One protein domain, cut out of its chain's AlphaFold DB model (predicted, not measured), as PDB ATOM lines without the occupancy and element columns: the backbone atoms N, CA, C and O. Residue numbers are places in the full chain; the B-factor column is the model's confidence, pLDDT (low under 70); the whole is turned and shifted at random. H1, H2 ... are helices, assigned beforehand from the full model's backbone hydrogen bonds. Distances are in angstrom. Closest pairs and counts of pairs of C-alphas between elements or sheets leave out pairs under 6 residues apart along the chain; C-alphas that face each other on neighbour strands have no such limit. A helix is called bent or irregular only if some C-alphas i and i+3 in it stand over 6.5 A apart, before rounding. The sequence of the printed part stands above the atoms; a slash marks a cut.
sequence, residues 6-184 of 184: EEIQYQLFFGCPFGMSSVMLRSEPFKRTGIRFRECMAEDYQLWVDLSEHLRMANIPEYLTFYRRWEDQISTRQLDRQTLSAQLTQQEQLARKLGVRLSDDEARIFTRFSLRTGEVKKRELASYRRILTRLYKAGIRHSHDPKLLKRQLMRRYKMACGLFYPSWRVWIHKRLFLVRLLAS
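This is residues 6 to 184 of the 184 residues of a protein of Alistipes finegoldii CAG:68 (UniProt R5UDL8). Look first at the longest helix, H7: with H8 and H9 it makes an up-and-down bundle of three helices at one end of the domain. H6 crosses H7 and H5, H3 packs beside H5, and H1 sits between H3 and H8; H2 makes the far end, and residues 68 to 73 stick out. The printed part has 179 residues with nine named helices, H1 to H9 along the chain, and no named strand: the class is all helix. It is compact, with a radius of gyration of the C-alphas of 17.1 A and spans of 47 by 40 by 34 A.

Start at H7, residues 122 to 142, only just irregular: C-alphas 123 and 126 are 6.7 A apart. It forms a hairpin with H8, residues 146 to 161, at a shallow tilt of 5 degrees; their closest C-alphas, Ile 140 and Pro 146, are 5.4 A apart. H8, with residues 154 to 161 alone, forms a hairpin with H9, residues 167 to 182; the closest C-alphas, Cys 161 and Val 170, are 5.7 A apart. H6, residues 104 to 115, touches H7 at residues 124 to 131 alone, about perpendicular at 90 degrees, closest at C-alphas Phe 110 and Tyr 128, 6.2 A. H5, residues 79 to 98, touches H6 about perpendicular, at 75 degrees, with residues 83 to 91 alone; C-alphas Gln 87 and Thr 111 are closest, at 5.6 A. H3, residues 43 to 51, touches H5 at residues 86 to 93 alone, the same way at a shallow tilt of 14 degrees, closest at C-alphas Gln 46 and Thr 89, 6.2 A. H1, residues 6 to 12, only just touches H8, with 3 pairs of C-alphas within 8 A, the closest being Tyr 10 and Leu 149, 7.0 A. H2, residues 27 to 33, and H4, residues 74 to 77, touch no helix. Helix packing is mostly crossed, only just: 3 of 9 tilts are shallow. Every O i to N i+4 pair is within hydrogen-bond range in H1, H2, H3, H5, H6, H8 and H9; H7 has 14 of 17, and H4 is too short for one.

Find C-alpha 122 at (29.592, 48.014, 130.432); from there H7 runs 30.8 A to C-alpha 142. H5 runs 27.2 A, H9 22.8 A and H8 22.5 A. H1 begins at C-alpha 6, (11.619, 43.199, 154.710), and H9 ends at C-alpha 182, (5.747, 49.568, 134.498).

The two farthest C-alphas, Glu 28 and Trp 168, are 51.0 A apart. The printed part has no cut; the links H1 to H2 and H3 to H4 are long. Mean pLDDT of the printed part is 91.4; residues 75 to 76, 144 and 184 are under 70.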
ATOM      1  N   GLU A   6      12.031  43.220 156.112       92.56
ATOM      2  CA  GLU A   6      11.619  43.199 154.710       92.56
ATOM      3  C   GLU A   6      12.747  43.741 153.822       92.56
ATOM      4  O   GLU A   6      13.122  43.117 152.828       92.56
ATOM      5  N   GLU A   7      13.373  44.859 154.210       94.00
ATOM      6  CA  GLU A   7      14.527  45.403 153.488       94.00
ATOM      7  C   GLU A   7      15.713  44.431 153.465       94.00
ATOM      8  O   GLU A   7      16.401  44.333 152.442       94.00
ATOM      9  N   ILE A   8      15.945  43.718 154.571       95.69
ATOM     10  CA  ILE A   8      16.988  42.697 154.707       95.69
ATOM     11  C   ILE A   8      16.688  41.503 153.801       95.69
ATOM     12  O   ILE A   8      17.580  41.077 153.069       95.69
ATOM     13  N   GLN A   9      15.451  41.002 153.778       93.44
ATOM     14  CA  GLN A   9      15.063  39.896 152.899       93.44
ATOM     15  C   GLN A   9      15.319  40.227 151.424       93.44
ATOM     16  O   GLN A   9      15.858  39.391 150.699       93.44
ATOM     17  N   TYR A  10      15.032  41.457 150.978       92.75
ATOM     18  CA  TYR A  10      15.397  41.856 149.614       92.75
ATOM     19  C   TYR A  10      16.897  41.992 149.413       92.75
ATOM     20  O   TYR A  10      17.402  41.643 148.348       92.75
ATOM     21  N   GLN A  11      17.609  42.553 150.389       94.69
ATOM     22  CA  GLN A  11      19.054  42.724 150.292       94.69
ATOM     23  C   GLN A  11      19.762  41.372 150.163       94.69
ATOM     24  O   GLN A  11      20.694  41.276 149.363       94.69
ATOM     25  N   LEU A  12      19.266  40.343 150.857       95.31
ATOM     26  CA  LEU A  12      19.783  38.979 150.799       95.31
ATOM     27  C   LEU A  12      19.734  38.376 149.391       95.31
ATOM     28  O   LEU A  12      20.624  37.603 149.088       95.31
ATOM     29  N   PHE A  13      18.849  38.794 148.475       94.88
ATOM     30  CA  PHE A  13      18.934  38.341 147.071       94.88
ATOM     31  C   PHE A  13      20.213  38.774 146.352       94.88
ATOM     32  O   PHE A  13      20.549  38.226 145.309       94.88
ATOM     33  N   PHE A  14      20.904  39.785 146.865       94.94
ATOM     34  CA  PHE A  14      22.056  40.386 146.208       94.94
ATOM     35  C   PHE A  14      23.341  40.288 147.036       94.94
ATOM     36  O   PHE A  14      24.385  40.755 146.586       94.94
ATOM     37  N   GLY A  15      23.276  39.773 148.259       94.25
ATOM     38  CA  GLY A  15      24.433  39.628 149.134       94.25
ATOM     39  C   GLY A  15      24.107  39.818 150.607       94.25
ATOM     40  O   GLY A  15      23.107  40.443 150.971       94.25
ATOM     41  N   CYS A  16      24.998  39.305 151.448       93.69
ATOM     42  CA  CYS A  16      24.887  39.386 152.896       93.69
ATOM     43  C   CYS A  16      24.896  40.852 153.389       93.69
ATOM     44  O   CYS A  16      25.819  41.600 153.056       93.69
ATOM     45  N   PRO A  17      23.885  41.298 154.162       93.25
ATOM     46  CA  PRO A  17      23.883  42.620 154.788       93.25
ATOM     47  C   PRO A  17      24.587  42.682 156.146       93.25
ATOM     48  O   PRO A  17      24.624  43.763 156.727       93.25
ATOM     49  N   PHE A  18      25.090  41.561 156.660       92.94
ATOM     50  CA  PHE A  18      25.614  41.445 158.016       92.94
ATOM     51  C   PHE A  18      27.104  41.117 157.999       92.94
ATOM     52  O   PHE A  18      27.557  40.309 157.193       92.94
ATOM     53  N   GLY A  19      27.866  41.695 158.926       89.25
ATOM     54  CA  GLY A  19      29.158  41.128 159.301       89.25
ATOM     55  C   GLY A  19      28.937  40.084 160.388       89.25
ATOM     56  O   GLY A  19      28.283  40.401 161.381       89.25
ATOM     57  N   MET A  20      29.484  38.872 160.248       88.38
ATOM     58  CA  MET A  20      29.326  37.808 161.258       88.38
ATOM     59  C   MET A  20      29.638  38.302 162.682       88.38
ATOM     60  O   MET A  20      28.881  38.056 163.614       88.38
ATOM     61  N   SER A  21      30.706  39.087 162.835       89.75
ATOM     62  CA  SER A  21      31.153  39.643 164.117       89.75
ATOM     63  C   SER A  21      30.287  40.783 164.672       89.75
ATOM     64  O   SER A  21      30.603  41.310 165.731       89.75
ATOM     65  N   SER A  22      29.245  41.210 163.952       92.88
ATOM     66  CA  SER A  22      28.387  42.352 164.316       92.88
ATOM     67  C   SER A  22      26.962  41.951 164.712       92.88
ATOM     68  O   SER A  22      26.133  42.819 164.980       92.88
ATOM     69  N   VAL A  23      26.651  40.650 164.735       94.94
ATOM     70  CA  VAL A  23      25.289  40.158 164.982       94.94
ATOM     71  C   VAL A  23      25.147  39.619 166.401       94.94
ATOM     72  O   VAL A  23      25.930  38.787 166.852       94.94
ATOM     73  N   MET A  24      24.073  40.030 167.075       95.44
ATOM     74  CA  MET A  24      23.570  39.371 168.280       95.44
ATOM     75  C   MET A  24      22.287  38.605 167.949       95.44
ATOM     76  O   MET A  24      21.399  39.127 167.274       95.44
ATOM     77  N   LEU A  25      22.167  37.374 168.451       94.50
ATOM     78  CA  LEU A  25      21.007  36.508 168.227       94.50
ATOM     79  C   LEU A  25      20.335  36.128 169.544       94.50
ATOM     80  O   LEU A  25      20.991  35.827 170.540       94.50
ATOM     81  N   ARG A  26      19.000  36.065 169.535       96.00
ATOM     82  CA  ARG A  26      18.248  35.479 170.650       96.00
ATOM     83  C   ARG A  26      18.446  33.964 170.634       96.00
ATOM     84  O   ARG A  26      18.025  33.304 169.687       96.00
ATOM     85  N   SER A  27      19.037  33.429 171.703       95.88
ATOM     86  CA  SER A  27      19.384  32.005 171.817       95.88
ATOM     87  C   SER A  27      18.191  31.080 171.559       95.88
ATOM     88  O   SER A  27      18.287  30.176 170.738       95.88
ATOM     89  N   GLU A  28      17.065  31.296 172.241       97.06
ATOM     90  CA  GLU A  28      15.954  30.339 172.218       97.06
ATOM     91  C   GLU A  28      15.260  30.227 170.842       97.06
ATOM     92  O   GLU A  28      15.155  29.121 170.311       97.06
ATOM     93  N   PRO A  29      14.851  31.328 170.174       96.19
ATOM     94  CA  PRO A  29      14.372  31.257 168.794       96.19
ATOM     95  C   PRO A  29      15.385  30.631 167.831       96.19
ATOM     96  O   PRO A  29      14.989  29.815 167.007       96.19
ATOM     97  N   PHE A  30      16.676  30.968 167.953       96.31
ATOM     98  CA  PHE A  30      17.721  30.410 167.094       96.31
ATOM     99  C   PHE A  30      17.838  28.889 167.247       96.31
ATOM    100  O   PHE A  30      17.771  28.171 166.250       96.31
ATOM    101  N   LYS A  31      17.935  28.382 168.484       96.12
ATOM    102  CA  LYS A  31      18.036  26.939 168.762       96.12
ATOM    103  C   LYS A  31      16.850  26.161 168.187       96.12
ATOM    104  O   LYS A  31      17.066  25.124 167.562       96.12
ATOM    105  N   ARG A  32      15.632  26.697 168.323       97.00
ATOM    106  CA  ARG A  32      14.397  26.084 167.804       97.00
ATOM    107  C   ARG A  32      14.346  25.959 166.282       97.00
ATOM    108  O   ARG A  32      13.637  25.092 165.791       97.00
ATOM    109  N   THR A  33      15.100  26.770 165.534       96.94
ATOM    110  CA  THR A  33      15.153  26.632 164.067       96.94
ATOM    111  C   THR A  33      15.823  25.336 163.609       96.94
ATOM    112  O   THR A  33      15.575  24.888 162.496       96.94
ATOM    113  N   GLY A  34      16.723  24.762 164.418       96.19
ATOM    114  CA  GLY A  34      17.567  23.636 164.008       96.19
ATOM    115  C   GLY A  34      18.603  23.968 162.922       96.19
ATOM    116  O   GLY A  34      19.414  23.109 162.592       96.19
ATOM    117  N   ILE A  35      18.634  25.202 162.406       95.56
ATOM    118  CA  ILE A  35      19.542  25.619 161.334       95.56
ATOM    119  C   ILE A  35      20.989  25.616 161.843       95.56
ATOM    120  O   ILE A  35      21.278  25.975 162.991       95.56
ATOM    121  N   ARG A  36      21.905  25.169 160.985       92.88
ATOM    122  CA  ARG A  36      23.348  25.084 161.230       92.88
ATOM    123  C   ARG A  36      24.105  25.671 160.047       92.88
ATOM    124  O   ARG A  36      23.544  25.840 158.967       92.88
ATOM    125  N   PHE A  37      25.380  25.969 160.268       90.75
ATOM    126  CA  PHE A  37      26.289  26.301 159.180       90.75
ATOM    127  C   PHE A  37      26.359  25.145 158.182       90.75
ATOM    128  O   PHE A  37      26.415  23.980 158.578       90.75
ATOM    129  N   ARG A  38      26.331  25.481 156.892       88.19
ATOM    130  CA  ARG A  38      26.638  24.536 155.817       88.19
ATOM    131  C   ARG A  38      28.129  24.636 155.521       88.19
ATOM    132  O   ARG A  38      28.649  25.749 155.502       88.19
ATOM    133  N   GLU A  39      28.773  23.512 155.230       85.00
ATOM    134  CA  GLU A  39      30.185  23.471 154.830       85.00
ATOM    135  C   GLU A  39      30.367  24.125 153.451       85.00
ATOM    136  O   GLU A  39      30.238  23.494 152.401       85.00
ATOM    137  N   CYS A  40      30.601  25.435 153.438       83.19
ATOM    138  CA  CYS A  40      30.803  26.228 152.227       83.19
ATOM    139  C   CYS A  40      31.710  27.427 152.535       83.19
ATOM    140  O   CYS A  40      32.194  27.575 153.643       83.19
ATOM    141  N   MET A  41      32.015  28.279 151.555       81.62
ATOM    142  CA  MET A  41      32.936  29.409 151.788       81.62
ATOM    143  C   MET A  41      32.220  30.701 152.179       81.62
ATOM    144  O   MET A  41      32.822  31.565 152.805       81.62
ATOM    145  N   ALA A  42      30.943  30.838 151.822       82.88
ATOM    146  CA  ALA A  42      30.079  31.943 152.237       82.88
ATOM    147  C   ALA A  42      29.066  31.458 153.290       82.88
ATOM    148  O   ALA A  42      27.854  31.629 153.131       82.88
ATOM    149  N   GLU A  43      29.571  30.789 154.333       87.69
ATOM    150  CA  GLU A  43      28.755  30.156 155.382       87.69
ATOM    151  C   GLU A  43      27.830  31.158 156.067       87.69
ATOM    152  O   GLU A  43      26.673  30.858 156.358       87.69
ATOM    153  N   ASP A  44      28.340  32.368 156.291       89.94
ATOM    154  CA  ASP A  44      27.622  33.467 156.914       89.94
ATOM    155  C   ASP A  44      26.424  33.890 156.065       89.94
ATOM    156  O   ASP A  44      25.295  33.949 156.550       89.94
ATOM    157  N   TYR A  45      26.644  34.118 154.775       93.56
ATOM    158  CA  TYR A  45      25.596  34.512 153.857       93.56
ATOM    159  C   TYR A  45      24.497  33.449 153.794       93.56
ATOM    160  O   TYR A  45      23.322  33.791 153.947       93.56
ATOM    161  N   GLN A  46      24.865  32.173 153.651       93.06
ATOM    162  CA  GLN A  46      23.896  31.079 153.620       93.06
ATOM    163  C   GLN A  46      23.118  30.959 154.935       93.06
ATOM    164  O   GLN A  46      21.896  30.795 154.910       93.06
ATOM    165  N   LEU A  47      23.794  31.097 156.080       94.75
ATOM    166  CA  LEU A  47      23.141  31.077 157.386       94.75
ATOM    167  C   LEU A  47      22.057  32.157 157.467       94.75
ATOM    168  O   LEU A  47      20.926  31.873 157.861       94.75
ATOM    169  N   TRP A  48      22.374  33.396 157.084       95.69
ATOM    170  CA  TRP A  48      21.410  34.497 157.158       95.69
ATOM    171  C   TRP A  48      20.265  34.342 156.169       95.69
ATOM    172  O   TRP A  48      19.133  34.721 156.470       95.69
ATOM    173  N   VAL A  49      20.542  33.761 155.006       95.00
ATOM    174  CA  VAL A  49      19.528  33.355 154.037       95.00
ATOM    175  C   VAL A  49      18.537  32.376 154.656       95.00
ATOM    176  O   VAL A  49      17.332  32.643 154.599       95.00
ATOM    177  N   ASP A  50      19.026  31.311 155.282       94.50
ATOM    178  CA  ASP A  50      18.189  30.266 155.870       94.50
ATOM    179  C   ASP A  50      17.418  30.811 157.081       94.50
ATOM    180  O   ASP A  50      16.194  30.697 157.155       94.50
ATOM    181  N   LEU A  51      18.096  31.520 157.990       95.88
ATOM    182  CA  LEU A  51      17.465  32.130 159.165       95.88
ATOM    183  C   LEU A  51      16.431  33.201 158.800       95.88
ATOM    184  O   LEU A  51      15.496  33.412 159.571       95.88
ATOM    185  N   SER A  52      16.547  33.850 157.634       94.62
ATOM    186  CA  SER A  52      15.609  34.901 157.205       94.62
ATOM    187  C   SER A  52      14.166  34.450 157.035       94.62
ATOM    188  O   SER A  52      13.277  35.298 156.958       94.62
ATOM    189  N   GLU A  53      13.938  33.144 156.943       92.00
ATOM    190  CA  GLU A  53      12.605  32.557 156.812       92.00
ATOM    191  C   GLU A  53      11.982  32.212 158.170       92.00
ATOM    192  O   GLU A  53      10.769  32.044 158.263       92.00
ATOM    193  N   HIS A  54      12.790  32.159 159.233       95.38
ATOM    194  CA  HIS A  54      12.360  31.724 160.564       95.38
ATOM    195  C   HIS A  54      12.482  32.818 161.626       95.38
ATOM    196  O   HIS A  54      11.775  32.786 162.632       95.38
ATOM    197  N   LEU A  55      13.376  33.788 161.422       96.62
ATOM    198  CA  LEU A  55      13.675  34.846 162.376       96.62
ATOM    199  C   LEU A  55      13.486  36.224 161.743       96.62
ATOM    200  O   LEU A  55      13.900  36.488 160.611       96.62
ATOM    201  N   ARG A  56      12.922  37.147 162.527       96.56
ATOM    202  CA  ARG A  56      12.951  38.570 162.185       96.56
ATOM    203  C   ARG A  56      14.323  39.155 162.497       96.56
ATOM    204  O   ARG A  56      14.931  38.834 163.513       96.56
ATOM    205  N   MET A  57      14.786  40.027 161.610       96.81
ATOM    206  CA  MET A  57      16.121  40.622 161.650       96.81
ATOM    207  C   MET A  57      16.021  42.128 161.442       96.81
ATOM    208  O   MET A  57      15.115  42.593 160.751       96.81
ATOM    209  N   ALA A  58      16.956  42.875 162.018       97.12
ATOM    210  CA  ALA A  58      17.067  44.318 161.867       97.12
ATOM    211  C   ALA A  58      18.542  44.726 161.970       97.12
ATOM    212  O   ALA A  58      19.316  44.048 162.646       97.12
ATOM    213  N   ASN A  59      18.918  45.828 161.320       96.75
ATOM    214  CA  ASN A  59      20.209  46.476 161.561       96.75
ATOM    215  C   ASN A  59      20.001  47.726 162.411       96.75
ATOM    216  O   ASN A  59      19.116  48.533 162.120       96.75
ATOM    217  N   ILE A  60      20.859  47.909 163.412       95.56
ATOM    218  CA  ILE A  60      20.948  49.152 164.179       95.56
ATOM    219  C   ILE A  60      21.760  50.151 163.337       95.56
ATOM    220  O   ILE A  60      22.826  49.779 162.844       95.56
ATOM    221  N   PRO A  61      21.284  51.390 163.112       94.75
ATOM    222  CA  PRO A  61      21.957  52.392 162.282       94.75
ATOM    223  C   PRO A  61      23.189  53.029 162.952       94.75
ATOM    224  O   PRO A  61      23.406  54.231 162.826       94.75
ATOM    225  N   GLU A  62      24.007  52.227 163.635       94.25
ATOM    226  CA  GLU A  62      25.168  52.660 164.415       94.25
ATOM    227  C   GLU A  62      26.404  51.810 164.088       94.25
ATOM    228  O   GLU A  62      26.310  50.614 163.797       94.25
ATOM    229  N   TYR A  63      27.586  52.425 164.137       91.81
ATOM    230  CA  TYR A  63      28.858  51.747 163.888       91.81
ATOM    231  C   TYR A  63      29.407  51.158 165.194       91.81
ATOM    232  O   TYR A  63      30.110  51.837 165.935       91.81
ATOM    233  N   LEU A  64      29.085  49.891 165.467       93.19
ATOM    234  CA  LEU A  64      29.388  49.229 166.749       93.19
ATOM    235  C   LEU A  64      30.546  48.219 166.685       93.19
ATOM    236  O   LEU A  64      30.881  47.582 167.681       93.19
ATOM    237  N   THR A  65      31.153  48.016 165.516       90.50
ATOM    238  CA  THR A  65      32.215  47.019 165.330       90.50
ATOM    239  C   THR A  65      33.280  47.544 164.381       90.50
ATOM    240  O   THR A  65      32.971  47.993 163.277       90.50
ATOM    241  N   PHE A  66      34.545  47.426 164.782       89.31
ATOM    242  CA  PHE A  66      35.692  47.667 163.911       89.31
ATOM    243  C   PHE A  66      36.224  46.333 163.393       89.31
ATOM    244  O   PHE A  66      36.635  45.473 164.169       89.31
ATOM    245  N   TYR A  67      36.215  46.157 162.072       86.44
ATOM    246  CA  TYR A  67      36.753  44.962 161.430       86.44
ATOM    247  C   TYR A  67      38.177  45.223 160.934       86.44
ATOM    248  O   TYR A  67      38.411  46.147 160.151       86.44
ATOM    249  N   ARG A  68      39.135  44.401 161.373       86.19
ATOM    250  CA  ARG A  68      40.523  44.477 160.909       86.19
ATOM    251  C   ARG A  68      40.628  43.874 159.512       86.19
ATOM    252  O   ARG A  68      40.249  42.726 159.314       86.19
ATOM    253  N   ARG A  69      41.200  44.632 158.576       82.19
ATOM    254  CA  ARG A  69      41.554  44.143 157.240       82.19
ATOM    255  C   ARG A  69      43.065  44.027 157.111       82.19
ATOM    256  O   ARG A  69      43.773  44.944 157.514       82.19
ATOM    257  N   TRP A  70      43.536  42.926 156.542       82.94
ATOM    258  CA  TRP A  70      44.942  42.719 156.192       82.94
ATOM    259  C   TRP A  70      45.046  41.859 154.924       82.94
ATOM    260  O   TRP A  70      44.064  41.231 154.529       82.94
ATOM    261  N   GLU A  71      46.188  41.892 154.239       72.25
ATOM    262  CA  GLU A  71      46.297  41.415 152.851       72.25
ATOM    263  C   GLU A  71      46.080  39.900 152.702       72.25
ATOM    264  O   GLU A  71      45.254  39.500 151.882       72.25
ATOM    265  N   ASP A  72      46.678  39.064 153.559       74.00
ATOM    266  CA  ASP A  72      46.547  37.596 153.477       74.00
ATOM    267  C   ASP A  72      45.395  37.011 154.307       74.00
ATOM    268  O   ASP A  72      45.358  35.810 154.603       74.00
ATOM    269  N   GLN A  73      44.408  37.827 154.684       76.56
ATOM    270  CA  GLN A  73      43.218  37.287 155.331       76.56
ATOM    271  C   GLN A  73      42.514  36.278 154.412       76.56
ATOM    272  O   GLN A  73      42.460  36.442 153.191       76.56
ATOM    273  N   ILE A  74      41.922  35.245 155.015       70.81
ATOM    274  CA  ILE A  74      41.246  34.149 154.299       70.81
ATOM    275  C   ILE A  74      40.239  34.691 153.275       70.81
ATOM    276  O   ILE A  74      40.166  34.187 152.154       70.81
ATOM    277  N   SER A  75      39.527  35.770 153.624       63.78
ATOM    278  CA  SER A  75      38.539  36.381 152.738       63.78
ATOM    279  C   SER A  75      39.140  37.007 151.470       63.78
ATOM    280  O   SER A  75      38.469  37.036 150.439       63.78
ATOM    281  N   THR A  76      40.405  37.433 151.500       68.25
ATOM    282  CA  THR A  76      41.143  37.906 150.317       68.25
ATOM    283  C   THR A  76      41.730  36.729 149.537       68.25
ATOM    284  O   THR A  76      41.568  36.652 148.321       68.25
ATOM    285  N   ARG A  77      42.342  35.758 150.229       70.88
ATOM    286  CA  ARG A  77      43.011  34.601 149.602       70.88
ATOM    287  C   ARG A  77      42.049  33.647 148.888       70.88
ATOM    288  O   ARG A  77      42.438  32.977 147.937       70.88
ATOM    289  N   GLN A  78      40.802  33.564 149.346       78.75
ATOM    290  CA  GLN A  78      39.786  32.653 148.808       78.75
ATOM    291  C   GLN A  78      38.605  33.396 148.171       78.75
ATOM    292  O   GLN A  78      37.469  32.912 148.197       78.75
ATOM    293  N   LEU A  79      38.852  34.588 147.619       80.56
ATOM    294  CA  LEU A  79      37.812  35.440 147.038       80.56
ATOM    295  C   LEU A  79      36.996  34.720 145.952       80.56
ATOM    296  O   LEU A  79      35.770  34.834 145.928       80.56
ATOM    297  N   ASP A  80      37.652  33.934 145.097       83.75
ATOM    298  CA  ASP A  80      36.978  33.203 144.019       83.75
ATOM    299  C   ASP A  80      36.014  32.145 144.563       83.75
ATOM    300  O   ASP A  80      34.871  32.046 144.107       83.75
ATOM    301  N   ARG A  81      36.430  31.393 145.592       84.69
ATOM    302  CA  ARG A  81      35.573  30.372 146.208       84.69
ATOM    303  C   ARG A  81      34.401  30.993 146.969       84.69
ATOM    304  O   ARG A  81      33.288  30.483 146.875       84.69
ATOM    305  N   GLN A  82      34.617  32.109 147.668       85.12
ATOM    306  CA  GLN A  82      33.530  32.872 148.300       85.12
ATOM    307  C   GLN A  82      32.555  33.426 147.261       85.12
ATOM    308  O   GLN A  82      31.346  33.343 147.454       85.12
ATOM    309  N   THR A  83      33.064  33.948 146.143       89.50
ATOM    310  CA  THR A  83      32.228  34.468 145.052       89.50
ATOM    311  C   THR A  83      31.373  33.359 144.448       89.50
ATOM    312  O   THR A  83      30.178  33.561 144.242       89.50
ATOM    313  N   LEU A  84      31.954  32.178 144.216       91.69
ATOM    314  CA  LEU A  84      31.215  31.017 143.725       91.69
ATOM    315  C   LEU A  84      30.154  30.557 144.733       91.69
ATOM    316  O   LEU A  84      29.005  30.351 144.355       91.69
ATOM    317  N   SER A  85      30.511  30.460 146.016       92.12
ATOM    318  CA  SER A  85      29.569  30.100 147.084       92.12
ATOM    319  C   SER A  85      28.411  31.098 147.164       92.12
ATOM    320  O   SER A  85      27.254  30.696 147.211       92.12
ATOM    321  N   ALA A  86      28.700  32.399 147.101       93.38
ATOM    322  CA  ALA A  86      27.679  33.438 147.124       93.38
ATOM    323  C   ALA A  86      26.799  33.427 145.862       93.38
ATOM    324  O   ALA A  86      25.599  33.678 145.963       93.38
ATOM    325  N   GLN A  87      27.361  33.111 144.690       95.88
ATOM    326  CA  GLN A  87      26.588  32.920 143.460       95.88
ATOM    327  C   GLN A  87      25.590  31.765 143.614       95.88
ATOM    328  O   GLN A  87      24.423  31.922 143.252       95.88
ATOM    329  N   LEU A  88      26.025  30.632 144.173       95.25
ATOM    330  CA  LEU A  88      25.154  29.481 144.419       95.25
ATOM    331  C   LEU A  88      24.027  29.835 145.395       95.25
ATOM    332  O   LEU A  88      22.863  29.586 145.082       95.25
ATOM    333  N   THR A  89      24.341  30.510 146.506       95.69
ATOM    334  CA  THR A  89      23.333  31.013 147.454       95.69
ATOM    335  C   THR A  89      22.329  31.943 146.764       95.69
ATOM    336  O   THR A  89      21.120  31.795 146.945       95.69
ATOM    337  N   GLN A  90      22.789  32.869 145.913       96.56
ATOM    338  CA  GLN A  90      21.903  33.746 145.139       96.56
ATOM    339  C   GLN A  90      20.992  32.949 144.201       96.56
ATOM    340  O   GLN A  90      19.786  33.195 144.170       96.56
ATOM    341  N   GLN A  91      21.535  31.985 143.453       96.69
ATOM    342  CA  GLN A  91      20.745  31.143 142.551       96.69
ATOM    343  C   GLN A  91      19.699  30.316 143.313       96.69
ATOM    344  O   GLN A  91      18.535  30.310 142.907       96.69
ATOM    345  N   GLU A  92      20.081  29.678 144.424       94.81
ATOM    346  CA  GLU A  92      19.178  28.894 145.278       94.81
ATOM    347  C   GLU A  92      18.030  29.768 145.796       94.81
ATOM    348  O   GLU A  92      16.859  29.416 145.641       94.81
ATOM    349  N   GLN A  93      18.339  30.953 146.329       93.25
ATOM    350  CA  GLN A  93      17.320  31.870 146.834       93.25
ATOM    351  C   GLN A  93      16.384  32.393 145.746       93.25
ATOM    352  O   GLN A  93      15.172  32.462 145.962       93.25
ATOM    353  N   LEU A  94      16.920  32.781 144.588       94.81
ATOM    354  CA  LEU A  94      16.114  33.269 143.470       94.81
ATOM    355  C   LEU A  94      15.182  32.175 142.938       94.81
ATOM    356  O   LEU A  94      14.009  32.446 142.666       94.81
ATOM    357  N   ALA A  95      15.669  30.938 142.851       94.88
ATOM    358  CA  ALA A  95      14.865  29.798 142.439       94.88
ATOM    359  C   ALA A  95      13.786  29.465 143.479       94.88
ATOM    360  O   ALA A  95      12.621  29.325 143.114       94.88
ATOM    361  N   ARG A  96      14.146  29.391 144.766       91.94
ATOM    362  CA  ARG A  96      13.232  29.010 145.857       91.94
ATOM    363  C   ARG A  96      12.169  30.070 146.140       91.94
ATOM    364  O   ARG A  96      10.999  29.731 146.264       91.94
ATOM    365  N   LYS A  97      12.560  31.343 146.259       90.12
ATOM    366  CA  LYS A  97      11.659  32.422 146.705       90.12
ATOM    367  C   LYS A  97      10.900  33.093 145.565       90.12
ATOM    368  O   LYS A  97       9.823  33.630 145.799       90.12
ATOM    369  N   LEU A  98      11.469  33.114 144.358       90.94
ATOM    370  CA  LEU A  98      10.898  33.827 143.208       90.94
ATOM    371  C   LEU A  98      10.626  32.921 141.999       90.94
ATOM    372  O   LEU A  98      10.108  33.403 140.995       90.94
ATOM    373  N   GLY A  99      11.012  31.641 142.030       93.12
ATOM    374  CA  GLY A  99      10.911  30.764 140.859       93.12
ATOM    375  C   GLY A  99      11.824  31.179 139.696       93.12
ATOM    376  O   GLY A  99      11.630  30.728 138.567       93.12
ATOM    377  N   VAL A 100      12.811  32.054 139.928       95.12
ATOM    378  CA  VAL A 100      13.699  32.564 138.873       95.12
ATOM    379  C   VAL A 100      14.972  31.734 138.821       95.12
ATOM    380  O   VAL A 100      15.820  31.824 139.704       95.12
ATOM    381  N   ARG A 101      15.140  30.974 137.738       97.00
ATOM    382  CA  ARG A 101      16.391  30.273 137.424       97.00
ATOM    383  C   ARG A 101      17.242  31.115 136.476       97.00
ATOM    384  O   ARG A 101      16.756  31.554 135.431       97.00
ATOM    385  N   LEU A 102      18.487  31.365 136.864       97.12
ATOM    386  CA  LEU A 102      19.482  32.052 136.041       97.12
ATOM    387  C   LEU A 102      20.353  31.014 135.332       97.12
ATOM    388  O   LEU A 102      20.707  30.010 135.951       97.12
ATOM    389  N   SER A 103      20.714  31.271 134.073       97.25
ATOM    390  CA  SER A 103      21.807  30.526 133.433       97.25
ATOM    391  C   SER A 103      23.144  30.838 134.113       97.25
ATOM    392  O   SER A 103      23.256  31.829 134.838       97.25
ATOM    393  N   ASP A 104      24.180  30.043 133.846       95.81
ATOM    394  CA  ASP A 104      25.510  30.272 134.426       95.81
ATOM    395  C   ASP A 104      26.070  31.661 134.095       95.81
ATOM    396  O   ASP A 104      26.662  32.313 134.954       95.81
ATOM    397  N   ASP A 105      25.858  32.147 132.869       95.88
ATOM    398  CA  ASP A 105      26.287  33.491 132.468       95.88
ATOM    399  C   ASP A 105      25.477  34.581 133.187       95.88
ATOM    400  O   ASP A 105      26.037  35.534 133.734       95.88
ATOM    401  N   GLU A 106      24.153  34.412 133.284       97.62
ATOM    402  CA  GLU A 106      23.302  35.340 134.033       97.62
ATOM    403  C   GLU A 106      23.670  35.377 135.520       97.62
ATOM    404  O   GLU A 106      23.712  36.461 136.103       97.62
ATOM    405  N   ALA A 107      23.967  34.227 136.129       97.25
ATOM    406  CA  ALA A 107      24.366  34.116 137.527       97.25
ATOM    407  C   ALA A 107      25.712  34.804 137.789       97.25
ATOM    408  O   ALA A 107      25.832  35.569 138.753       97.25
ATOM    409  N   ARG A 108      26.690  34.622 136.890       96.06
ATOM    410  CA  ARG A 108      27.982  35.323 136.952       96.06
ATOM    411  C   ARG A 108      27.791  36.832 136.858       96.06
ATOM    412  O   ARG A 108      28.299  37.562 137.707       96.06
ATOM    413  N   ILE A 109      27.026  37.310 135.873       97.00
ATOM    414  CA  ILE A 109      26.729  38.742 135.700       97.00
ATOM    415  C   ILE A 109      26.010  39.288 136.940       97.00
ATOM    416  O   ILE A 109      26.396  40.327 137.479       97.00
ATOM    417  N   PHE A 110      24.978  38.593 137.414       97.50
ATOM    418  CA  PHE A 110      24.194  39.010 138.571       97.50
ATOM    419  C   PHE A 110      25.057  39.141 139.826       97.50
ATOM    420  O   PHE A 110      25.035  40.200 140.460       97.50
ATOM    421  N   THR A 111      25.860  38.122 140.138       96.25
ATOM    422  CA  THR A 111      26.771  38.111 141.293       96.25
ATOM    423  C   THR A 111      27.782  39.245 141.193       96.25
ATOM    424  O   THR A 111      27.943  40.019 142.138       96.25
ATOM    425  N   ARG A 112      28.388  39.420 140.011       95.38
ATOM    426  CA  ARG A 112      29.392  40.458 139.751       95.38
ATOM    427  C   ARG A 112      28.869  41.862 140.027       95.38
ATOM    428  O   ARG A 112      29.494  42.646 140.739       95.38
ATOM    429  N   PHE A 113      27.688  42.188 139.504       96.25
ATOM    430  CA  PHE A 113      27.064  43.486 139.761       96.25
ATOM    431  C   PHE A 113      26.610  43.647 141.216       96.25
ATOM    432  O   PHE A 113      26.655  44.761 141.743       96.25
ATOM    433  N   SER A 114      26.160  42.564 141.849       94.56
ATOM    434  CA  SER A 114      25.563  42.593 143.186       94.56
ATOM    435  C   SER A 114      26.594  42.725 144.302       94.56
ATOM    436  O   SER A 114      26.367  43.514 145.222       94.56
ATOM    437  N   LEU A 115      27.715  42.010 144.178       91.25
ATOM    438  CA  LEU A 115      28.803  41.950 145.159       91.25
ATOM    439  C   LEU A 115      30.021  42.802 144.778       91.25
ATOM    440  O   LEU A 115      30.933  42.937 145.585       91.25
ATOM    441  N   ARG A 116      30.039  43.396 143.574       88.06
ATOM    442  CA  ARG A 116      31.191  44.146 143.034       88.06
ATOM    443  C   ARG A 116      32.472  43.305 142.974       88.06
ATOM    444  O   ARG A 116      33.560  43.812 143.226       88.06
ATOM    445  N   THR A 117      32.339  42.026 142.641       83.44
ATOM    446  CA  THR A 117      33.480  41.125 142.458       83.44
ATOM    447  C   THR A 117      34.096  41.329 141.074       83.44
ATOM    448  O   THR A 117      33.376  41.547 140.106       83.44
ATOM    449  N   GLY A 118      35.425  41.271 140.959       82.88
ATOM    450  CA  GLY A 118      36.135  41.405 139.681       82.88
ATOM    451  C   GLY A 118      35.805  42.670 138.864       82.88
ATOM    452  O   GLY A 118      35.290  43.668 139.368       82.88
ATOM    453  N   GLU A 119      36.115  42.628 137.567       88.12
ATOM    454  CA  GLU A 119      35.877  43.741 136.643       88.12
ATOM    455  C   GLU A 119      34.444  43.714 136.081       88.12
ATOM    456  O   GLU A 119      34.067  42.827 135.309       88.12
ATOM    457  N   VAL A 120      33.634  44.718 136.427       91.31
ATOM    458  CA  VAL A 120      32.277  44.883 135.886       91.31
ATOM    459  C   VAL A 120      32.343  45.514 134.494       91.31
ATOM    460  O   VAL A 120      32.887  46.607 134.335       91.31
ATOM    461  N   LYS A 121      31.725  44.890 133.483       93.75
ATOM    462  CA  LYS A 121      31.827  45.356 132.089       93.75
ATOM    463  C   LYS A 121      30.559  46.064 131.625       93.75
ATOM    464  O   LYS A 121      29.447  45.560 131.774       93.75
ATOM    465  N   LYS A 122      30.716  47.207 130.948       94.88
ATOM    466  CA  LYS A 122      29.592  48.014 130.432       94.88
ATOM    467  C   LYS A 122      28.631  47.212 129.545       94.88
ATOM    468  O   LYS A 122      27.419  47.398 129.634       94.88
ATOM    469  N   ARG A 123      29.161  46.303 128.715       95.00
ATOM    470  CA  ARG A 123      28.374  45.433 127.819       95.00
ATOM    471  C   ARG A 123      27.370  44.542 128.564       95.00
ATOM    472  O   ARG A 123      26.327  44.208 128.018       95.00
ATOM    473  N   GLU A 124      27.639  44.229 129.831       96.31
ATOM    474  CA  GLU A 124      26.806  43.350 130.658       96.31
ATOM    475  C   GLU A 124      25.615  44.087 131.291       96.31
ATOM    476  O   GLU A 124      24.685  43.450 131.787       96.31
ATOM    477  N   LEU A 125      25.569  45.427 131.225       95.81
ATOM    478  CA  LEU A 125      24.458  46.223 131.765       95.81
ATOM    479  C   LEU A 125      23.101  45.840 131.166       95.81
ATOM    480  O   LEU A 125      22.077  45.940 131.846       95.81
ATOM    481  N   ALA A 126      23.071  45.454 129.889       95.31
ATOM    482  CA  ALA A 126      21.839  45.051 129.223       95.31
ATOM    483  C   ALA A 126      21.297  43.734 129.801       95.31
ATOM    484  O   ALA A 126      20.097  43.653 130.085       95.31
ATOM    485  N   SER A 127      22.178  42.756 130.026       97.06
ATOM    486  CA  SER A 127      21.858  41.482 130.676       97.06
ATOM    487  C   SER A 127      21.452  41.700 132.128       97.06
ATOM    488  O   SER A 127      20.377  41.261 132.530       97.06
ATOM    489  N   TYR A 128      22.216  42.492 132.887       97.31
ATOM    490  CA  TYR A 128      21.879  42.814 134.274       97.31
ATOM    491  C   TYR A 128      20.501  43.477 134.388       97.31
ATOM    492  O   TYR A 128      19.671  43.061 135.193       97.31
ATOM    493  N   ARG A 129      20.190  44.444 133.514       96.44
ATOM    494  CA  ARG A 129      18.853  45.056 133.443       96.44
ATOM    495  C   ARG A 129      17.757  44.016 133.199       96.44
ATOM    496  O   ARG A 129      16.708  44.095 133.829       96.44
ATOM    497  N   ARG A 130      17.979  43.075 132.274       96.25
ATOM    498  CA  ARG A 130      17.016  42.013 131.942       96.25
ATOM    499  C   ARG A 130      16.762  41.105 133.144       96.25
ATOM    500  O   ARG A 130      15.602  40.820 133.432       96.25
ATOM    501  N   ILE A 131      17.817  40.732 133.869       97.12
ATOM    502  CA  ILE A 131      17.720  39.960 135.114       97.12
ATOM    503  C   ILE A 131      16.870  40.727 136.130       97.12
ATOM    504  O   ILE A 131      15.857  40.204 136.579       97.12
ATOM    505  N   LEU A 132      17.183  41.999 136.412       96.44
ATOM    506  CA  LEU A 132      16.397  42.807 137.356       96.44
ATOM    507  C   LEU A 132      14.920  42.944 136.947       96.44
ATOM    508  O   LEU A 132      14.046  42.926 137.810       96.44
ATOM    509  N   THR A 133      14.614  43.048 135.649       95.12
ATOM    510  CA  THR A 133      13.223  43.036 135.164       95.12
ATOM    511  C   THR A 133      12.537  41.694 135.438       95.12
ATOM    512  O   THR A 133      11.395  41.693 135.890       95.12
ATOM    513  N   ARG A 134      13.211  40.557 135.214       94.44
ATOM    514  CA  ARG A 134      12.669  39.224 135.545       94.44
ATOM    515  C   ARG A 134      12.406  39.087 137.046       94.44
ATOM    516  O   ARG A 134      11.334  38.625 137.424       94.44
ATOM    517  N   LEU A 135      13.335  39.564 137.878       94.00
ATOM    518  CA  LEU A 135      13.172  39.586 139.335       94.00
ATOM    519  C   LEU A 135      11.981  40.438 139.771       94.00
ATOM    520  O   LEU A 135      11.242  40.028 140.657       94.00
ATOM    521  N   TYR A 136      11.758  41.593 139.137       93.06
ATOM    522  CA  TYR A 136      10.587  42.423 139.419       93.06
ATOM    523  C   TYR A 136       9.280  41.689 139.100       93.06
ATOM    524  O   TYR A 136       8.404  41.613 139.957       93.06
ATOM    525  N   LYS A 137       9.168  41.108 137.898       91.44
ATOM    526  CA  LYS A 137       7.956  40.396 137.455       91.44
ATOM    527  C   LYS A 137       7.622  39.209 138.351       91.44
ATOM    528  O   LYS A 137       6.468  39.028 138.721       91.44
ATOM    529  N   ALA A 138       8.632  38.415 138.698       91.50
ATOM    530  CA  ALA A 138       8.468  37.300 139.620       91.50
ATOM    531  C   ALA A 138       8.130  37.796 141.031       91.50
ATOM    532  O   ALA A 138       7.179  37.334 141.648       91.50
ATOM    533  N   GLY A 139       8.859  38.800 141.513       88.69
ATOM    534  CA  GLY A 139       8.682  39.336 142.850       88.69
ATOM    535  C   GLY A 139       7.310  39.946 143.089       88.69
ATOM    536  O   GLY A 139       6.748  39.666 144.131       88.69
ATOM    537  N   ILE A 140       6.697  40.674 142.151       86.94
ATOM    538  CA  ILE A 140       5.329  41.203 142.358       86.94
ATOM    539  C   ILE A 140       4.311  40.085 142.637       86.94
ATOM    540  O   ILE A 140       3.368  40.306 143.386       86.94
ATOM    541  N   ARG A 141       4.509  38.882 142.081       79.75
ATOM    542  CA  ARG A 141       3.612  37.735 142.306       79.75
ATOM    543  C   ARG A 141       3.764  37.116 143.696       79.75
ATOM    544  O   ARG A 141       2.821  36.516 144.190       79.75
ATOM    545  N   HIS A 142       4.943  37.248 144.302       73.19
ATOM    546  CA  HIS A 142       5.309  36.584 145.562       73.19
ATOM    547  C   HIS A 142       5.529  37.556 146.728       73.19
ATOM    548  O   HIS A 142       5.760  37.138 147.861       73.19
ATOM    549  N   SER A 143       5.526  38.859 146.463       70.25
ATOM    550  CA  SER A 143       5.987  39.866 147.402       70.25
ATOM    551  C   SER A 143       4.840  40.584 148.089       70.25
ATOM    552  O   SER A 143       3.972  41.163 147.445       70.25
ATOM    553  N   HIS A 144       4.938  40.653 149.414       63.81
ATOM    554  CA  HIS A 144       4.037  41.425 150.259       63.81
ATOM    555  C   HIS A 144       4.243  42.955 150.137       63.81
ATOM    556  O   HIS A 144       3.359  43.708 150.533       63.81
ATOM    557  N   ASP A 145       5.359  43.434 149.554       83.31
ATOM    558  CA  ASP A 145       5.611  44.865 149.291       83.31
ATOM    559  C   ASP A 145       6.257  45.128 147.904       83.31
ATOM    560  O   ASP A 145       7.476  45.308 147.758       83.31
ATOM    561  N   PRO A 146       5.435  45.227 146.843       84.44
ATOM    562  CA  PRO A 146       5.907  45.542 145.493       84.44
ATOM    563  C   PRO A 146       6.614  46.903 145.370       84.44
ATOM    564  O   PRO A 146       7.472  47.083 144.493       84.44
ATOM    565  N   LYS A 147       6.282  47.882 146.228       89.38
ATOM    566  CA  LYS A 147       6.891  49.222 146.189       89.38
ATOM    567  C   LYS A 147       8.335  49.160 146.675       89.38
ATOM    568  O   LYS A 147       9.216  49.746 146.030       89.38
ATOM    569  N   LEU A 148       8.590  48.431 147.761       90.00
ATOM    570  CA  LEU A 148       9.936  48.224 148.284       90.00
ATOM    571  C   LEU A 148      10.809  47.451 147.289       90.00
ATOM    572  O   LEU A 148      11.907  47.918 146.966       90.00
ATOM    573  N   LEU A 149      10.300  46.356 146.715       89.88
ATOM    574  CA  LEU A 149      11.008  45.598 145.674       89.88
ATOM    575  C   LEU A 149      11.428  46.500 144.505       89.88
ATOM    576  O   LEU A 149      12.606  46.552 144.133       89.88
ATOM    577  N   LYS A 150      10.478  47.266 143.953       92.62
ATOM    578  CA  LYS A 150      10.738  48.222 142.869       92.62
ATOM    579  C   LYS A 150      11.835  49.210 143.254       92.62
ATOM    580  O   LYS A 150      12.770  49.427 142.481       92.62
ATOM    581  N   ARG A 151      11.742  49.811 144.443       93.00
ATOM    582  CA  ARG A 151      12.718  50.789 144.947       93.00
ATOM    583  C   ARG A 151      14.124  50.188 145.013       93.00
ATOM    584  O   ARG A 151      15.072  50.830 144.551       93.00
ATOM    585  N   GLN A 152      14.253  48.963 145.521       92.19
ATOM    586  CA  GLN A 152      15.541  48.276 145.640       92.19
ATOM    587  C   GLN A 152      16.140  47.937 144.269       92.19
ATOM    588  O   GLN A 152      17.298  48.270 144.013       92.19
ATOM    589  N   LEU A 153      15.353  47.386 143.342       94.25
ATOM    590  CA  LEU A 153      15.816  47.085 141.978       94.25
ATOM    591  C   LEU A 153      16.233  48.348 141.214       94.25
ATOM    592  O   LEU A 153      17.280  48.384 140.566       94.25
ATOM    593  N   MET A 154      15.456  49.424 141.345       95.12
ATOM    594  CA  MET A 154      15.778  50.730 140.766       95.12
ATOM    595  C   MET A 154      17.089  51.295 141.323       95.12
ATOM    596  O   MET A 154      17.899  51.841 140.567       95.12
ATOM    597  N   ARG A 155      17.320  51.162 142.636       94.38
ATOM    598  CA  ARG A 155      18.575  51.568 143.282       94.38
ATOM    599  C   ARG A 155      19.753  50.759 142.743       94.38
ATOM    600  O   ARG A 155      20.772  51.354 142.395       94.38
ATOM    601  N   ARG A 156      19.605  49.438 142.619       95.00
ATOM    602  CA  ARG A 156      20.628  48.535 142.062       95.00
ATOM    603  C   ARG A 156      21.005  48.919 140.638       95.00
ATOM    604  O   ARG A 156      22.184  49.119 140.354       95.00
ATOM    605  N   TYR A 157      20.014  49.134 139.776       96.31
ATOM    606  CA  TYR A 157      20.275  49.536 138.398       96.31
ATOM    607  C   TYR A 157      20.938  50.919 138.304       96.31
ATOM    608  O   TYR A 157      21.903  51.086 137.562       96.31
ATOM    609  N   LYS A 158      20.503  51.896 139.119       96.25
ATOM    610  CA  LYS A 158      21.155  53.216 139.207       96.25
ATOM    611  C   LYS A 158      22.642  53.082 139.564       96.25
ATOM    612  O   LYS A 158      23.474  53.700 138.908       96.25
ATOM    613  N   MET A 159      22.972  52.279 140.580       94.38
ATOM    614  CA  MET A 159      24.362  52.047 141.005       94.38
ATOM    615  C   MET A 159      25.186  51.318 139.937       94.38
ATOM    616  O   MET A 159      26.378  51.584 139.802       94.38
ATOM    617  N   ALA A 160      24.574  50.413 139.169       95.75
ATOM    618  CA  ALA A 160      25.227  49.752 138.043       95.75
ATOM    619  C   ALA A 160      25.545  50.742 136.911       95.75
ATOM    620  O   ALA A 160      26.675  50.780 136.436       95.75
ATOM    621  N   CYS A 161      24.589  51.591 136.522       96.50
ATOM    622  CA  CYS A 161      24.809  52.628 135.510       96.50
ATOM    623  C   CYS A 161      25.859  53.661 135.940       96.50
ATOM    624  O   CYS A 161      26.636  54.106 135.101       96.50
ATOM    625  N   GLY A 162      25.891  54.022 137.227       95.38
ATOM    626  CA  GLY A 162      26.848  54.989 137.775       95.38
ATOM    627  C   GLY A 162      28.316  54.587 137.633       95.38
ATOM    628  O   GLY A 162      29.172  55.453 137.716       95.38
ATOM    629  N   LEU A 163      28.608  53.310 137.360       93.94
ATOM    630  CA  LEU A 163      29.970  52.871 137.044       93.94
ATOM    631  C   LEU A 163      30.459  53.324 135.661       93.94
ATOM    632  O   LEU A 163      31.658  53.341 135.418       93.94
ATOM    633  N   PHE A 164      29.547  53.625 134.733       95.94
ATOM    634  CA  PHE A 164      29.883  53.766 133.310       95.94
ATOM    635  C   PHE A 164      29.418  55.078 132.687       95.94
ATOM    636  O   PHE A 164      29.713  55.343 131.520       95.94
ATOM    637  N   TYR A 165      28.621  55.858 133.413       96.88
ATOM    638  CA  TYR A 165      27.938  57.018 132.868       96.88
ATOM    639  C   TYR A 165      27.971  58.196 133.842       96.88
ATOM    640  O   TYR A 165      27.817  57.989 135.046       96.88
ATOM    641  N   PRO A 166      28.061  59.437 133.329       96.75
ATOM    642  CA  PRO A 166      27.874  60.629 134.144       96.75
ATOM    643  C   PRO A 166      26.429  60.723 134.652       96.75
ATOM    644  O   PRO A 166      25.498  60.156 134.064       96.75
ATOM    645  N   SER A 167      26.228  61.496 135.720       95.50
ATOM    646  CA  SER A 167      24.962  61.602 136.460       95.50
ATOM    647  C   SER A 167      23.725  61.846 135.584       95.50
ATOM    648  O   SER A 167      22.690  61.210 135.798       95.50
ATOM    649  N   TRP A 168      23.822  62.699 134.559       96.25
ATOM    650  CA  TRP A 168      22.700  62.997 133.659       96.25
ATOM    651  C   TRP A 168      22.292  61.787 132.798       96.25
ATOM    652  O   TRP A 168      21.104  61.501 132.650       96.25
ATOM    653  N   ARG A 169      23.252  60.990 132.307       96.12
ATOM    654  CA  ARG A 169      22.962  59.738 131.582       96.12
ATOM    655  C   ARG A 169      22.423  58.661 132.514       96.12
ATOM    656  O   ARG A 169      21.510  57.931 132.135       96.12
ATOM    657  N   VAL A 170      22.929  58.579 133.747       96.69
ATOM    658  CA  VAL A 170      22.376  57.677 134.774       96.69
ATOM    659  C   VAL A 170      20.903  57.992 135.030       96.69
ATOM    660  O   VAL A 170      20.092  57.071 135.137       96.69
ATOM    661  N   TRP A 171      20.535  59.275 135.091       95.44
ATOM    662  CA  TRP A 171      19.143  59.698 135.234       95.44
ATOM    663  C   TRP A 171      18.271  59.213 134.067       95.44
ATOM    664  O   TRP A 171      17.214  58.626 134.313       95.44
ATOM    665  N   ILE A 172      18.744  59.349 132.821       95.94
ATOM    666  CA  ILE A 172      18.042  58.845 131.626       95.94
ATOM    667  C   ILE A 172      17.859  57.326 131.712       95.94
ATOM    668  O   ILE A 172      16.734  56.832 131.624       95.94
ATOM    669  N   HIS A 173      18.937  56.570 131.951       95.81
ATOM    670  CA  HIS A 173      18.876  55.109 132.057       95.81
ATOM    671  C   HIS A 173      17.938  54.642 133.172       95.81
ATOM    672  O   HIS A 173      17.154  53.712 132.972       95.81
ATOM    673  N   LYS A 174      17.969  55.313 134.330       95.06
ATOM    674  CA  LYS A 174      17.048  55.057 135.441       95.06
ATOM    675  C   LYS A 174      15.598  55.277 134.999       95.06
ATOM    676  O   LYS A 174      14.755  54.425 135.264       95.06
ATOM    677  N   ARG A 175      15.293  56.385 134.317       94.38
ATOM    678  CA  ARG A 175      13.928  56.701 133.865       94.38
ATOM    679  C   ARG A 175      13.429  55.704 132.818       94.38
ATOM    680  O   ARG A 175      12.317  55.202 132.951       94.38
ATOM    681  N   LEU A 176      14.271  55.333 131.855       94.06
ATOM    682  CA  LEU A 176      13.956  54.298 130.863       94.06
ATOM    683  C   LEU A 176      13.705  52.930 131.508       94.06
ATOM    684  O   LEU A 176      12.801  52.204 131.097       94.06
ATOM    685  N   PHE A 177      14.489  52.570 132.525       94.94
ATOM    686  CA  PHE A 177      14.275  51.330 133.264       94.94
ATOM    687  C   PHE A 177      12.940  51.338 134.012       94.94
ATOM    688  O   PHE A 177      12.202  50.363 133.922       94.94
ATOM    689  N   LEU A 178      12.586  52.451 134.664       93.00
ATOM    690  CA  LEU A 178      11.298  52.607 135.342       93.00
ATOM    691  C   LEU A 178      10.111  52.424 134.389       93.00
ATOM    692  O   LEU A 178       9.200  51.664 134.706       93.00
ATOM    693  N   VAL A 179      10.133  53.094 133.233       91.50
ATOM    694  CA  VAL A 179       9.065  52.982 132.224       91.50
ATOM    695  C   VAL A 179       8.914  51.530 131.775       91.50
ATOM    696  O   VAL A 179       7.809  51.000 131.754       91.50
ATOM    697  N   ARG A 180      10.031  50.845 131.509       88.00
ATOM    698  CA  ARG A 180      10.018  49.431 131.115       88.00
ATOM    699  C   ARG A 180       9.501  48.497 132.201       88.00
ATOM    700  O   ARG A 180       8.860  47.517 131.855       88.00
ATOM    701  N   LEU A 181       9.793  48.766 133.476       87.50
ATOM    702  CA  LEU A 181       9.254  47.972 134.583       87.50
ATOM    703  C   LEU A 181       7.735  48.120 134.704       87.50
ATOM    704  O   LEU A 181       7.081  47.160 135.074       87.50
ATOM    705  N   LEU A 182       7.188  49.306 134.418       82.38
ATOM    706  CA  LEU A 182       5.747  49.568 134.498       82.38
ATOM    707  C   LEU A 182       4.969  49.057 133.278       82.38
ATOM    708  O   LEU A 182       3.794  48.743 133.405       82.38
ATOM    709  N   ALA A 183       5.613  48.968 132.115       78.19
ATOM    710  CA  ALA A 183       5.016  48.473 130.874       78.19
ATOM    711  C   ALA A 183       5.076  46.935 130.728       78.19
ATOM    712  O   ALA A 183       5.054  46.419 129.615       78.19
ATOM    713  N   SER A 184       5.284  46.200 131.820       60.84
ATOM    714  CA  SER A 184       5.758  44.810 131.842       60.84
ATOM    715  C   SER A 184       4.976  43.951 132.807       60.84
ATOM    716  O   SER A 184       4.954  42.728 132.531       60.84
TER     717      SER A 184